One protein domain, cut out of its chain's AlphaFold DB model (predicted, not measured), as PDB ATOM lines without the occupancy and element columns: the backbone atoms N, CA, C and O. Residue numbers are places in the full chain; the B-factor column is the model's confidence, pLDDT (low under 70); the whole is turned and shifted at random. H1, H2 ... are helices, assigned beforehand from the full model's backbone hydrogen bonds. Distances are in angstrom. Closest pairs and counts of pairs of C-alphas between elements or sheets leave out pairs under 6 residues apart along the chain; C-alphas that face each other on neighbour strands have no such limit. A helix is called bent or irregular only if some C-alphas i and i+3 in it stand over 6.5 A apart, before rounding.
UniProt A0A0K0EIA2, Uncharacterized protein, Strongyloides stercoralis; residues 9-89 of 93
ATOM      1  N   VAL A   9      -7.829  77.375   0.213       83.79
ATOM      2  CA  VAL A   9      -6.924  77.256   1.363       83.79
ATOM      3  C   VAL A   9      -6.573  75.796   1.675       83.79
ATOM      4  O   VAL A   9      -5.421  75.521   2.014       83.79
ATOM      5  N   ASP A  10      -7.501  74.854   1.486       84.48
ATOM      6  CA  ASP A  10      -7.259  73.430   1.755       84.48
ATOM      7  C   ASP A  10      -6.185  72.859   0.820       84.48
ATOM      8  O   ASP A  10      -5.322  72.081   1.234       84.48
ATOM      9  N   TYR A  11      -6.164  73.319  -0.433       86.01
ATOM     10  CA  TYR A  11      -5.150  72.926  -1.414       86.01
ATOM     11  C   TYR A  11      -3.769  73.527  -1.131       86.01
ATOM     12  O   TYR A  11      -2.754  72.958  -1.541       86.01
ATOM     13  N   TRP A  12      -3.701  74.654  -0.413       90.51
ATOM     14  CA  TRP A  12      -2.434  75.285  -0.032       90.51
ATOM     15  C   TRP A  12      -1.728  74.580   1.125       90.51
ATOM     16  O   TRP A  12      -0.511  74.721   1.252       90.51
ATOM     17  N   GLY A  13      -2.447  73.794   1.932       89.13
ATOM     18  CA  GLY A  13      -1.893  73.089   3.092       89.13
ATOM     19  C   GLY A  13      -0.588  72.335   2.786       89.13
ATOM     20  O   GLY A  13       0.441  72.645   3.394       89.13
ATOM     21  N   PRO A  14      -0.566  71.410   1.806       93.03
ATOM     22  CA  PRO A  14       0.647  70.678   1.433       93.03
ATOM     23  C   PRO A  14       1.797  71.576   0.962       93.03
ATOM     24  O   PRO A  14       2.958  71.306   1.271       93.03
ATOM     25  N   VAL A  15       1.491  72.661   0.245       93.74
ATOM     26  CA  VAL A  15       2.501  73.600  -0.268       93.74
ATOM     27  C   VAL A  15       3.168  74.349   0.882       93.74
ATOM     28  O   VAL A  15       4.393  74.438   0.939       93.74
ATOM     29  N   VAL A  16       2.372  74.837   1.836       93.96
ATOM     30  CA  VAL A  16       2.879  75.529   3.027       93.96
ATOM     31  C   VAL A  16       3.762  74.596   3.856       93.96
ATOM     32  O   VAL A  16       4.859  74.987   4.254       93.96
ATOM     33  N   VAL A  17       3.341  73.344   4.063       95.74
ATOM     34  CA  VAL A  17       4.140  72.346   4.793       95.74
ATOM     35  C   VAL A  17       5.467  72.063   4.084       95.74
ATOM     36  O   VAL A  17       6.507  72.018   4.742       95.74
ATOM     37  N   ALA A  18       5.468  71.932   2.754       97.12
ATOM     38  CA  ALA A  18       6.692  71.722   1.982       97.12
ATOM     39  C   ALA A  18       7.666  72.908   2.099       97.12
ATOM     40  O   ALA A  18       8.869  72.701   2.264       97.12
ATOM     41  N   ILE A  19       7.154  74.144   2.076       97.47
ATOM     42  CA  ILE A  19       7.963  75.353   2.279       97.47
ATOM     43  C   ILE A  19       8.567  75.362   3.685       97.47
ATOM     44  O   ILE A  19       9.771  75.569   3.827       97.47
ATOM     45  N   ILE A  20       7.766  75.093   4.720       97.48
ATOM     46  CA  ILE A  20       8.250  75.038   6.107       97.48
ATOM     47  C   ILE A  20       9.340  73.972   6.252       97.48
ATOM     48  O   ILE A  20      10.393  74.242   6.826       97.48
ATOM     49  N   PHE A  21       9.127  72.782   5.688       97.86
ATOM     50  CA  PHE A  21      10.114  71.708   5.698       97.86
ATOM     51  C   PHE A  21      11.422  72.118   5.006       97.86
ATOM     52  O   PHE A  21      12.501  71.930   5.569       97.86
ATOM     53  N   ALA A  22      11.341  72.740   3.826       97.26
ATOM     54  CA  ALA A  22      12.510  73.237   3.105       97.26
ATOM     55  C   ALA A  22      13.269  74.318   3.893       97.26
ATOM     56  O   ALA A  22      14.498  74.278   3.961       97.26
ATOM     57  N   VAL A  23      12.552  75.246   4.536       96.87
ATOM     58  CA  VAL A  23      13.153  76.274   5.401       96.87
ATOM     59  C   VAL A  23      13.868  75.631   6.586       96.87
ATOM     60  O   VAL A  23      15.005  75.993   6.879       96.87
ATOM     61  N   ILE A  24      13.257  74.639   7.237       96.57
ATOM     62  CA  ILE A  24      13.888  73.916   8.347       96.57
ATOM     63  C   ILE A  24      15.161  73.204   7.877       96.57
ATOM     64  O   ILE A  24      16.194  73.338   8.530       96.57
ATOM     65  N   LEU A  25      15.124  72.497   6.742       93.53
ATOM     66  CA  LEU A  25      16.316  71.845   6.186       93.53
ATOM     67  C   LEU A  25      17.421  72.850   5.854       93.53
ATOM     68  O   LEU A  25      18.593  72.576   6.118       93.53
ATOM     69  N   PHE A  26      17.060  74.013   5.315       90.29
ATOM     70  CA  PHE A  26      18.011  75.082   5.034       90.29
ATOM     71  C   PHE A  26      18.670  75.602   6.316       90.29
ATOM     72  O   PHE A  26      19.895  75.676   6.386       90.29
ATOM     73  N   LEU A  27      17.881  75.886   7.358       90.56
ATOM     74  CA  LEU A  27      18.401  76.324   8.656       90.56
ATOM     75  C   LEU A  27      19.288  75.253   9.298       90.56
ATOM     76  O   LEU A  27      20.362  75.569   9.805       90.56
ATOM     77  N   LEU A  28      18.883  73.984   9.239       89.65
ATOM     78  CA  LEU A  28      19.662  72.870   9.776       89.65
ATOM     79  C   LEU A  28      21.003  72.726   9.040       89.65
ATOM     80  O   LEU A  28      22.055  72.592   9.665       89.65
ATOM     81  N   SER A  29      20.975  72.797   7.708       86.27
ATOM     82  CA  SER A  29      22.172  72.716   6.871       86.27
ATOM     83  C   SER A  29      23.119  73.891   7.128       86.27
ATOM     84  O   SER A  29      24.319  73.690   7.324       86.27
ATOM     85  N   PHE A  30      22.586  75.110   7.202       83.43
ATOM     86  CA  PHE A  30      23.395  76.314   7.346       83.43
ATOM     87  C   PHE A  30      23.924  76.530   8.772       83.43
ATOM     88  O   PHE A  30      25.091  76.879   8.942       83.43
ATOM     89  N   PHE A  31      23.108  76.310   9.807       83.85
ATOM     90  CA  PHE A  31      23.514  76.565  11.193       83.85
ATOM     91  C   PHE A  31      24.143  75.353  11.877       83.85
ATOM     92  O   PHE A  31      25.096  75.516  12.631       83.85
ATOM     93  N   ILE A  32      23.652  74.133  11.642       83.30
ATOM     94  CA  ILE A  32      24.194  72.959  12.341       83.30
ATOM     95  C   ILE A  32      25.366  72.380  11.563       83.30
ATOM     96  O   ILE A  32      26.472  72.290  12.089       83.30
ATOM     97  N   ILE A  33      25.161  72.010  10.300       79.56
ATOM     98  CA  ILE A  33      26.213  71.320   9.543       79.56
ATOM     99  C   ILE A  33      27.392  72.267   9.280       79.56
ATOM    100  O   ILE A  33      28.535  71.915   9.552       79.56
ATOM    101  N   ASN A  34      27.120  73.483   8.806       77.69
ATOM    102  CA  ASN A  34      28.166  74.412   8.377       77.69
ATOM    103  C   ASN A  34      28.827  75.217   9.518       77.69
ATOM    104  O   ASN A  34      29.914  75.739   9.313       77.69
ATOM    105  N   TRP A  35      28.238  75.307  10.718       77.31
ATOM    106  CA  TRP A  35      28.880  75.988  11.861       77.31
ATOM    107  C   TRP A  35      29.275  75.057  13.006       77.31
ATOM    108  O   TRP A  35      30.319  75.269  13.616       77.31
ATOM    109  N   PHE A  36      28.462  74.045  13.318       76.88
ATOM    110  CA  PHE A  36      28.734  73.149  14.443       76.88
ATOM    111  C   PHE A  36      29.522  71.905  14.025       76.88
ATOM    112  O   PHE A  36      30.404  71.462  14.754       76.88
ATOM    113  N   CYS A  37      29.194  71.330  12.865       73.51
ATOM    114  CA  CYS A  37      29.772  70.055  12.444       73.51
ATOM    115  C   CYS A  37      31.131  70.213  11.753       73.51
ATOM    116  O   CYS A  37      31.965  69.317  11.852       73.51
ATOM    117  N   ILE A  38      31.369  71.334  11.064       74.35
ATOM    118  CA  ILE A  38      32.614  71.508  10.321       74.35
ATOM    119  C   ILE A  38      33.761  71.965  11.223       74.35
ATOM    120  O   ILE A  38      33.705  73.010  11.876       74.35
ATOM    121  N   ASN A  39      34.826  71.168  11.255       70.05
ATOM    122  CA  ASN A  39      36.044  71.525  11.961       70.05
ATOM    123  C   ASN A  39      36.964  72.340  11.046       70.05
ATOM    124  O   ASN A  39      36.949  72.181   9.830       70.05
ATOM    125  N   ARG A  40      37.877  73.119  11.639       69.91
ATOM    126  CA  ARG A  40      38.831  73.993  10.930       69.91
ATOM    127  C   ARG A  40      39.816  73.267   9.991       69.91
ATOM    128  O   ARG A  40      40.698  73.895   9.419       69.91
ATOM    129  N   ARG A  41      39.759  71.936   9.924       69.96
ATOM    130  CA  ARG A  41      40.641  71.078   9.116       69.96
ATOM    131  C   ARG A  41      39.898  70.351   7.996       69.96
ATOM    132  O   ARG A  41      40.552  69.662   7.222       69.96
ATOM    133  N   ASP A  42      38.575  70.468   7.946       75.41
ATOM    134  CA  ASP A  42      37.756  69.824   6.923       75.41
ATOM    135  C   ASP A  42      37.737  70.666   5.644       75.41
ATOM    136  O   ASP A  42      38.103  71.840   5.652       75.41
ATOM    137  N   ASP A  43      37.330  70.087   4.519       77.42
ATOM    138  CA  ASP A  43      37.276  70.824   3.257       77.42
ATOM    139  C   ASP A  43      36.268  71.983   3.300       77.42
ATOM    140  O   ASP A  43      35.192  71.874   3.885       77.42
ATOM    141  N   PHE A  44      36.587  73.082   2.606       75.39
ATOM    142  CA  PHE A  44      35.708  74.252   2.538       75.39
ATOM    143  C   PHE A  44      34.322  73.893   2.010       75.39
ATOM    144  O   PHE A  44      34.187  73.271   0.940       75.39
ATOM    145  N   THR A  45      33.288  74.369   2.705       82.96
ATOM    146  CA  THR A  45      31.912  74.113   2.282       82.96
ATOM    147  C   THR A  45      31.595  74.830   0.979       82.96
ATOM    148  O   THR A  45      32.222  75.817   0.588       82.96
ATOM    149  N   VAL A  46      30.569  74.341   0.280       82.11
ATOM    150  CA  VAL A  46      30.040  75.030  -0.904       82.11
ATOM    151  C   VAL A  46      29.575  76.445  -0.540       82.11
ATOM    152  O   VAL A  46      29.780  77.367  -1.325       82.11
ATOM    153  N   PHE A  47      29.038  76.641   0.671       82.14
ATOM    154  CA  PHE A  47      28.664  77.962   1.175       82.14
ATOM    155  C   PHE A  47      29.875  78.881   1.338       82.14
ATOM    156  O   PHE A  47      29.818  80.020   0.894       82.14
ATOM    157  N   GLU A  48      30.993  78.405   1.889       81.44
ATOM    158  CA  GLU A  48      32.224  79.202   1.991       81.44
ATOM    159  C   GLU A  48      32.818  79.533   0.617       81.44
ATOM    160  O   GLU A  48      33.251  80.662   0.380       81.44
ATOM    161  N   LYS A  49      32.780  78.585  -0.327       82.36
ATOM    162  CA  LYS A  49      33.218  78.818  -1.715       82.36
ATOM    163  C   LYS A  49      32.342  79.845  -2.434       82.36
ATOM    164  O   LYS A  49      32.870  80.640  -3.208       82.36
ATOM    165  N   LEU A  50      31.036  79.853  -2.170       83.09
ATOM    166  CA  LEU A  50      30.114  80.867  -2.684       83.09
ATOM    167  C   LEU A  50      30.349  82.222  -1.996       83.09
ATOM    168  O   LEU A  50      30.446  83.246  -2.666       83.09
ATOM    169  N   GLY A  51      30.526  82.222  -0.674       82.00
ATOM    170  CA  GLY A  51      30.839  83.406   0.131       82.00
ATOM    171  C   GLY A  51      32.134  84.086  -0.292       82.00
ATOM    172  O   GLY A  51      32.185  85.310  -0.318       82.00
ATOM    173  N   LYS A  52      33.132  83.314  -0.747       81.81
ATOM    174  CA  LYS A  52      34.377  83.827  -1.343       81.81
ATOM    175  C   LYS A  52      34.120  84.804  -2.494       81.81
ATOM    176  O   LYS A  52      34.879  85.752  -2.650       81.81
ATOM    177  N   GLN A  53      33.081  84.585  -3.303       82.81
ATOM    178  CA  GLN A  53      32.753  85.484  -4.416       82.81
ATOM    179  C   GLN A  53      32.188  86.825  -3.935       82.81
ATOM    180  O   GLN A  53      32.360  87.834  -4.612       82.81
ATOM    181  N   TYR A  54      31.550  86.830  -2.766       84.72
ATOM    182  CA  TYR A  54      30.978  88.017  -2.132       84.72
ATOM    183  C   TYR A  54      31.872  88.599  -1.024       84.72
ATOM    184  O   TYR A  54      31.477  89.567  -0.386       84.72
ATOM    185  N   ASP A  55      33.050  88.011  -0.786       81.36
ATOM    186  CA  ASP A  55      33.954  88.311   0.337       81.36
ATOM    187  C   ASP A  55      33.284  88.206   1.727       81.36
ATOM    188  O   ASP A  55      33.634  88.898   2.681       81.36
ATOM    189  N   ILE A  56      32.290  87.318   1.854       81.92
ATOM    190  CA  ILE A  56      31.550  87.088   3.101       81.92
ATOM    191  C   ILE A  56      32.035  85.795   3.751       81.92
ATOM    192  O   ILE A  56      32.040  84.722   3.139       81.92
ATOM    193  N   LYS A  57      32.375  85.881   5.041       81.99
ATOM    194  CA  LYS A  57      32.673  84.719   5.878       81.99
ATOM    195  C   LYS A  57      31.377  83.977   6.225       81.99
ATOM    196  O   LYS A  57      30.640  84.385   7.117       81.99
ATOM    197  N   LEU A  58      31.108  82.888   5.506       81.24
ATOM    198  CA  LEU A  58      29.914  82.050   5.693       81.24
ATOM    199  C   LEU A  58      30.152  80.794   6.545       81.24
ATOM    200  O   LEU A  58      29.225  80.010   6.716       81.24
ATOM    201  N   GLY A  59      31.347  80.598   7.096       80.54
ATOM    202  CA  GLY A  59      31.681  79.452   7.943       80.54
ATOM    203  C   GLY A  59      32.811  79.768   8.928       80.54
ATOM    204  O   GLY A  59      33.233  80.927   9.037       80.54
ATOM    205  N   PRO A  60      33.295  78.774   9.691       77.33
ATOM    206  CA  PRO A  60      34.340  78.990  10.685       77.33
ATOM    207  C   PRO A  60      35.712  79.269  10.056       77.33
ATOM    208  O   PRO A  60      36.560  79.880  10.723       77.33
ATOM    209  N   HIS A  61      35.941  78.876   8.795       81.12
ATOM    210  CA  HIS A  61      37.222  79.078   8.127       81.12
ATOM    211  C   HIS A  61      37.492  80.551   7.840       81.12
ATOM    212  O   HIS A  61      36.591  81.361   7.618       81.12
ATOM    213  N   ASP A  62      38.770  80.915   7.893       80.92
ATOM    214  CA  ASP A  62      39.182  82.280   7.616       80.92
ATOM    215  C   ASP A  62      39.253  82.540   6.107       80.92
ATOM    216  O   ASP A  62      39.655  81.674   5.323       80.92
ATOM    217  N   LEU A  63      38.900  83.757   5.693       79.79
ATOM    218  CA  LEU A  63      38.895  84.149   4.280       79.79
ATOM    219  C   LEU A  63      40.301  84.067   3.669       79.79
ATOM    220  O   LEU A  63      40.445  83.760   2.484       79.79
ATOM    221  N   ALA A  64      41.349  84.272   4.475       80.79
ATOM    222  CA  ALA A  64      42.732  84.094   4.047       80.79
ATOM    223  C   ALA A  64      43.031  82.646   3.616       80.79
ATOM    224  O   ALA A  64      43.647  82.438   2.565       80.79
ATOM    225  N   ASP A  65      42.550  81.657   4.376       79.14
ATOM    226  CA  ASP A  65      42.729  80.232   4.076       79.14
ATOM    227  C   ASP A  65      41.901  79.837   2.828       79.14
ATOM    228  O   ASP A  65      42.411  79.197   1.901       79.14
ATOM    229  N   ILE A  66      40.660  80.331   2.720       79.59
ATOM    230  CA  ILE A  66      39.778  80.113   1.555       79.59
ATOM    231  C   ILE A  66      40.361  80.739   0.271       79.59
ATOM    232  O   ILE A  66      40.251  80.183  -0.833       79.59
ATOM    233  N   ARG A  67      40.996  81.914   0.379       79.95
ATOM    234  CA  ARG A  67      41.618  82.605  -0.760       79.95
ATOM    235  C   ARG A  67      42.858  81.874  -1.262       79.95
ATOM    236  O   ARG A  67      43.012  81.774  -2.478       79.95
ATOM    237  N   ARG A  68      43.663  81.315  -0.349       80.62
ATOM    238  CA  ARG A  68      44.813  80.448  -0.664       80.62
ATOM    239  C   ARG A  68      44.399  79.130  -1.325       80.62
ATOM    240  O   ARG A  68      45.180  78.575  -2.088       80.62
ATOM    241  N   GLY A  69      43.171  78.667  -1.085       75.42
ATOM    242  CA  GLY A  69      42.653  77.420  -1.653       75.42
ATOM    243  C   GLY A  69      43.038  76.175  -0.852       75.42
ATOM    244  O   GLY A  69      42.870  75.066  -1.347       75.42
ATOM    245  N   GLY A  70      43.525  76.349   0.377       74.57
ATOM    246  CA  GLY A  70      43.902  75.261   1.271       74.57
ATOM    247  C   GLY A  70      44.519  75.774   2.571       74.57
ATOM    248  O   GLY A  70      44.832  76.959   2.708       74.57
ATOM    249  N   TYR A  71      44.697  74.866   3.529       71.20
ATOM    250  CA  TYR A  71      45.331  75.163   4.812       71.20
ATOM    251  C   TYR A  71      46.844  75.270   4.660       71.20
ATOM    252  O   TYR A  71      47.480  74.365   4.121       71.20
ATOM    253  N   ALA A  72      47.440  76.338   5.194       68.73
ATOM    254  CA  ALA A  72      48.888  76.369   5.356       68.73
ATOM    255  C   ALA A  72      49.294  75.263   6.349       68.73
ATOM    256  O   ALA A  72      48.716  75.200   7.444       68.73
ATOM    257  N   PRO A  73      50.246  74.378   6.005       72.72
ATOM    258  CA  PRO A  73      50.702  73.358   6.931       72.72
ATOM    259  C   PRO A  73      51.211  74.027   8.210       72.72
ATOM    260  O   PRO A  73      51.999  74.969   8.169       72.72
ATOM    261  N   GLN A  74      50.788  73.516   9.369       73.87
ATOM    262  CA  GLN A  74      51.152  74.079  10.681       73.87
ATOM    263  C   GLN A  74      52.674  74.160  10.882       73.87
ATOM    264  O   GLN A  74      53.169  74.982  11.645       73.87
ATOM    265  N   ILE A  75      53.416  73.303  10.173       79.21
ATOM    266  CA  ILE A  75      54.877  73.293  10.149       79.21
ATOM    267  C   ILE A  75      55.423  74.591   9.541       79.21
ATOM    268  O   ILE A  75      56.409  75.111  10.051       79.21
ATOM    269  N   GLU A  76      54.810  75.118   8.480       76.90
ATOM    270  CA  GLU A  76      55.226  76.386   7.869       76.90
ATOM    271  C   GLU A  76      54.915  77.560   8.786       76.90
ATOM    272  O   GLU A  76      55.834  78.318   9.080       76.90
ATOM    273  N   LYS A  77      53.700  77.630   9.353       76.98
ATOM    274  CA  LYS A  77      53.362  78.665  10.349       76.98
ATOM    275  C   LYS A  77      54.340  78.655  11.524       76.98
ATOM    276  O   LYS A  77      54.911  79.680  11.869       76.98
ATOM    277  N   LYS A  78      54.641  77.469  12.066       84.86
ATOM    278  CA  LYS A  78      55.613  77.328  13.157       84.86
ATOM    279  C   LYS A  78      57.035  77.712  12.734       84.86
ATOM    280  O   LYS A  78      57.786  78.252  13.539       84.86
ATOM    281  N   LYS A  79      57.441  77.431  11.491       86.58
ATOM    282  CA  LYS A  79      58.748  77.855  10.959       86.58
ATOM    283  C   LYS A  79      58.825  79.372  10.791       86.58
ATOM    284  O   LYS A  79      59.890  79.927  11.044       86.58
ATOM    285  N   GLU A  80      57.745  80.015  10.360       81.35
ATOM    286  CA  GLU A  80      57.641  81.474  10.244       81.35
ATOM    287  C   GLU A  80      57.732  82.132  11.626       81.35
ATOM    288  O   GLU A  80      58.594  82.983  11.824       81.35
ATOM    289  N   GLU A  81      56.979  81.634  12.612       83.65
ATOM    290  CA  GLU A  81      57.042  82.100  14.007       83.65
ATOM    291  C   GLU A  81      58.451  81.946  14.611       83.65
ATOM    292  O   GLU A  81      58.972  82.865  15.244       83.65
ATOM    293  N   ILE A  82      59.117  80.804  14.378       89.81
ATOM    294  CA  ILE A  82      60.503  80.599  14.828       89.81
ATOM    295  C   ILE A  82      61.441  81.597  14.136       89.81
ATOM    296  O   ILE A  82      62.252  82.224  14.813       89.81
ATOM    297  N   LYS A  83      61.334  81.786  12.813       86.61
ATOM    298  CA  LYS A  83      62.164  82.756  12.075       86.61
ATOM    299  C   LYS A  83      61.977  84.181  12.601       86.61
ATOM    300  O   LYS A  83      62.973  84.869  12.796       86.61
ATOM    301  N   GLU A  84      60.744  84.603  12.867       84.68
ATOM    302  CA  GLU A  84      60.456  85.921  13.445       84.68
ATOM    303  C   GLU A  84      61.024  86.072  14.859       84.68
ATOM    304  O   GLU A  84      61.580  87.123  15.183       84.68
ATOM    305  N   SER A  85      60.958  85.024  15.686       83.96
ATOM    306  CA  SER A  85      61.580  85.059  17.015       83.96
ATOM    307  C   SER A  85      63.105  85.168  16.944       83.96
ATOM    308  O   SER A  85      63.675  85.895  17.746       83.96
ATOM    309  N   LEU A  86      63.748  84.518  15.962       83.15
ATOM    310  CA  LEU A  86      65.200  84.583  15.752       83.15
ATOM    311  C   LEU A  86      65.660  85.969  15.278       83.15
ATOM    312  O   LEU A  86      66.722  86.423  15.688       83.15
ATOM    313  N   ILE A  87      64.875  86.642  14.431       81.78
ATOM    314  CA  ILE A  87      65.193  87.996  13.941       81.78
ATOM    315  C   ILE A  87      65.109  89.030  15.072       81.78
ATOM    316  O   ILE A  87      65.882  89.981  15.089       81.78
ATOM    317  N   ASN A  88      64.188  88.838  16.019       78.98
ATOM    318  CA  ASN A  88      64.016  89.725  17.169       78.98
ATOM    319  C   ASN A  88      64.880  89.334  18.378       78.98
ATOM    320  O   ASN A  88      64.660  89.883  19.460       78.98
ATOM    321  N   ILE A  89      65.826  88.394  18.240       74.35
ATOM    322  CA  ILE A  89      66.770  88.122  19.327       74.35
ATOM    323  C   ILE A  89      67.601  89.394  19.525       74.35
ATOM    324  O   ILE A  89      68.284  89.813  18.590       74.35
TER     325      ILE A  89
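Overview. This is residues 9 to 89 of the 93 residues of an uncharacterized protein of Strongyloides stercoralis (UniProt A0A0K0EIA2). The model is a long rod in which one long helix, H1, and a shorter one, H4, stick out at opposite ends of a small compact body, H1 with residues 9 to 28 and H4 together with residues 73, 88 and 89. In the body, the short helices H2 and H3 pack crosswise on each other, joined by loops, and the last part of H1, residues 29 to 37, reaches into it. The printed part has 81 residues with four named helices, in the order H1, H2, H3, H4 along the chain, and no named strand; the class is all helix. The whole is extended, with a radius of gyration of the C-alphas of 20.3 A, and the C-alphas span 77 by 23 by 17 A.

Arrangement. The printed part begins with H1, residues 9 to 37, and H1 touches no helix. Its residues 9 to 28 stand free: they have no C-alpha 8 or more residues away along the chain within 10 A. A short link of 8 residues joins it to H2, residues 46 to 54. H1 and H2 are apart, but only just, for their closest C-alphas are 8.0 A from each other. Another short link of 8 residues joins H2 to H3, residues 63 to 68. H2 and H3 touch, with 5 pairs of C-alphas within 8 A; the closest C-alphas are those of Lys 52 and Ile 66, 7.2 A apart. Their lines stand about perpendicular, at 83 degrees, and their centres are 10.8 A apart. A tight link of 5 residues joins H3 to H4, residues 74 to 87, yet these two helices are apart. H4 touches no helix, and it is also apart from H1 and from H2. It belongs to the stretch of residues 73 to 89, which stands free. H1 and H3 are apart as well. In the backbone, every O i to N i+4 pair is within hydrogen-bond range in H3 and H4, whereas 20 of 25 such pairs are within range in H1 and 3 of 5 in H2.

Along the chain. H1 runs from Val 9, whose C-alpha is at (-6.924, 77.256, 1.363), to Cys 37, whose C-alpha is at (29.772, 70.055, 12.444), and these two C-alphas are 39.0 A apart. H1 is the longest helix, with 29 residues. It is irregular, but only just: C-alphas 11 and 14 are 6.8 A apart, and its line is a rough one. H2, from Val 46 to Tyr 54, has 9 residues and measures 13.1 A from first to last C-alpha. H3, from Leu 63 to Arg 68, has 6 residues and measures 8.6 A. H4, from Gln 74 to Ile 87, has 14 residues and measures 20.0 A; it ends with C-alpha 87 at (65.193, 87.996, 13.941).

Size, cuts and confidence. The C-alphas of Asp 10 and Ile 89 are the two farthest apart, at 77.5 A, and the first and last printed C-alphas, those of Val 9 and Ile 89, are 76.6 A apart. Without the stretches that stand free, the body has 44 residues, spans 25 by 22 by 12 A and has a radius of gyration of 9.5 A. The printed part runs from residue 9 to residue 89 of a full chain of 93 residues and has no cut. None of the three links between the helices is long. The mean pLDDT of the printed part is 82.8, and that of H1 is 89. Three residues are under 70, namely residues 40 to 41, in the link from H1 to H2, and residue 72, in the link from H3 to H4.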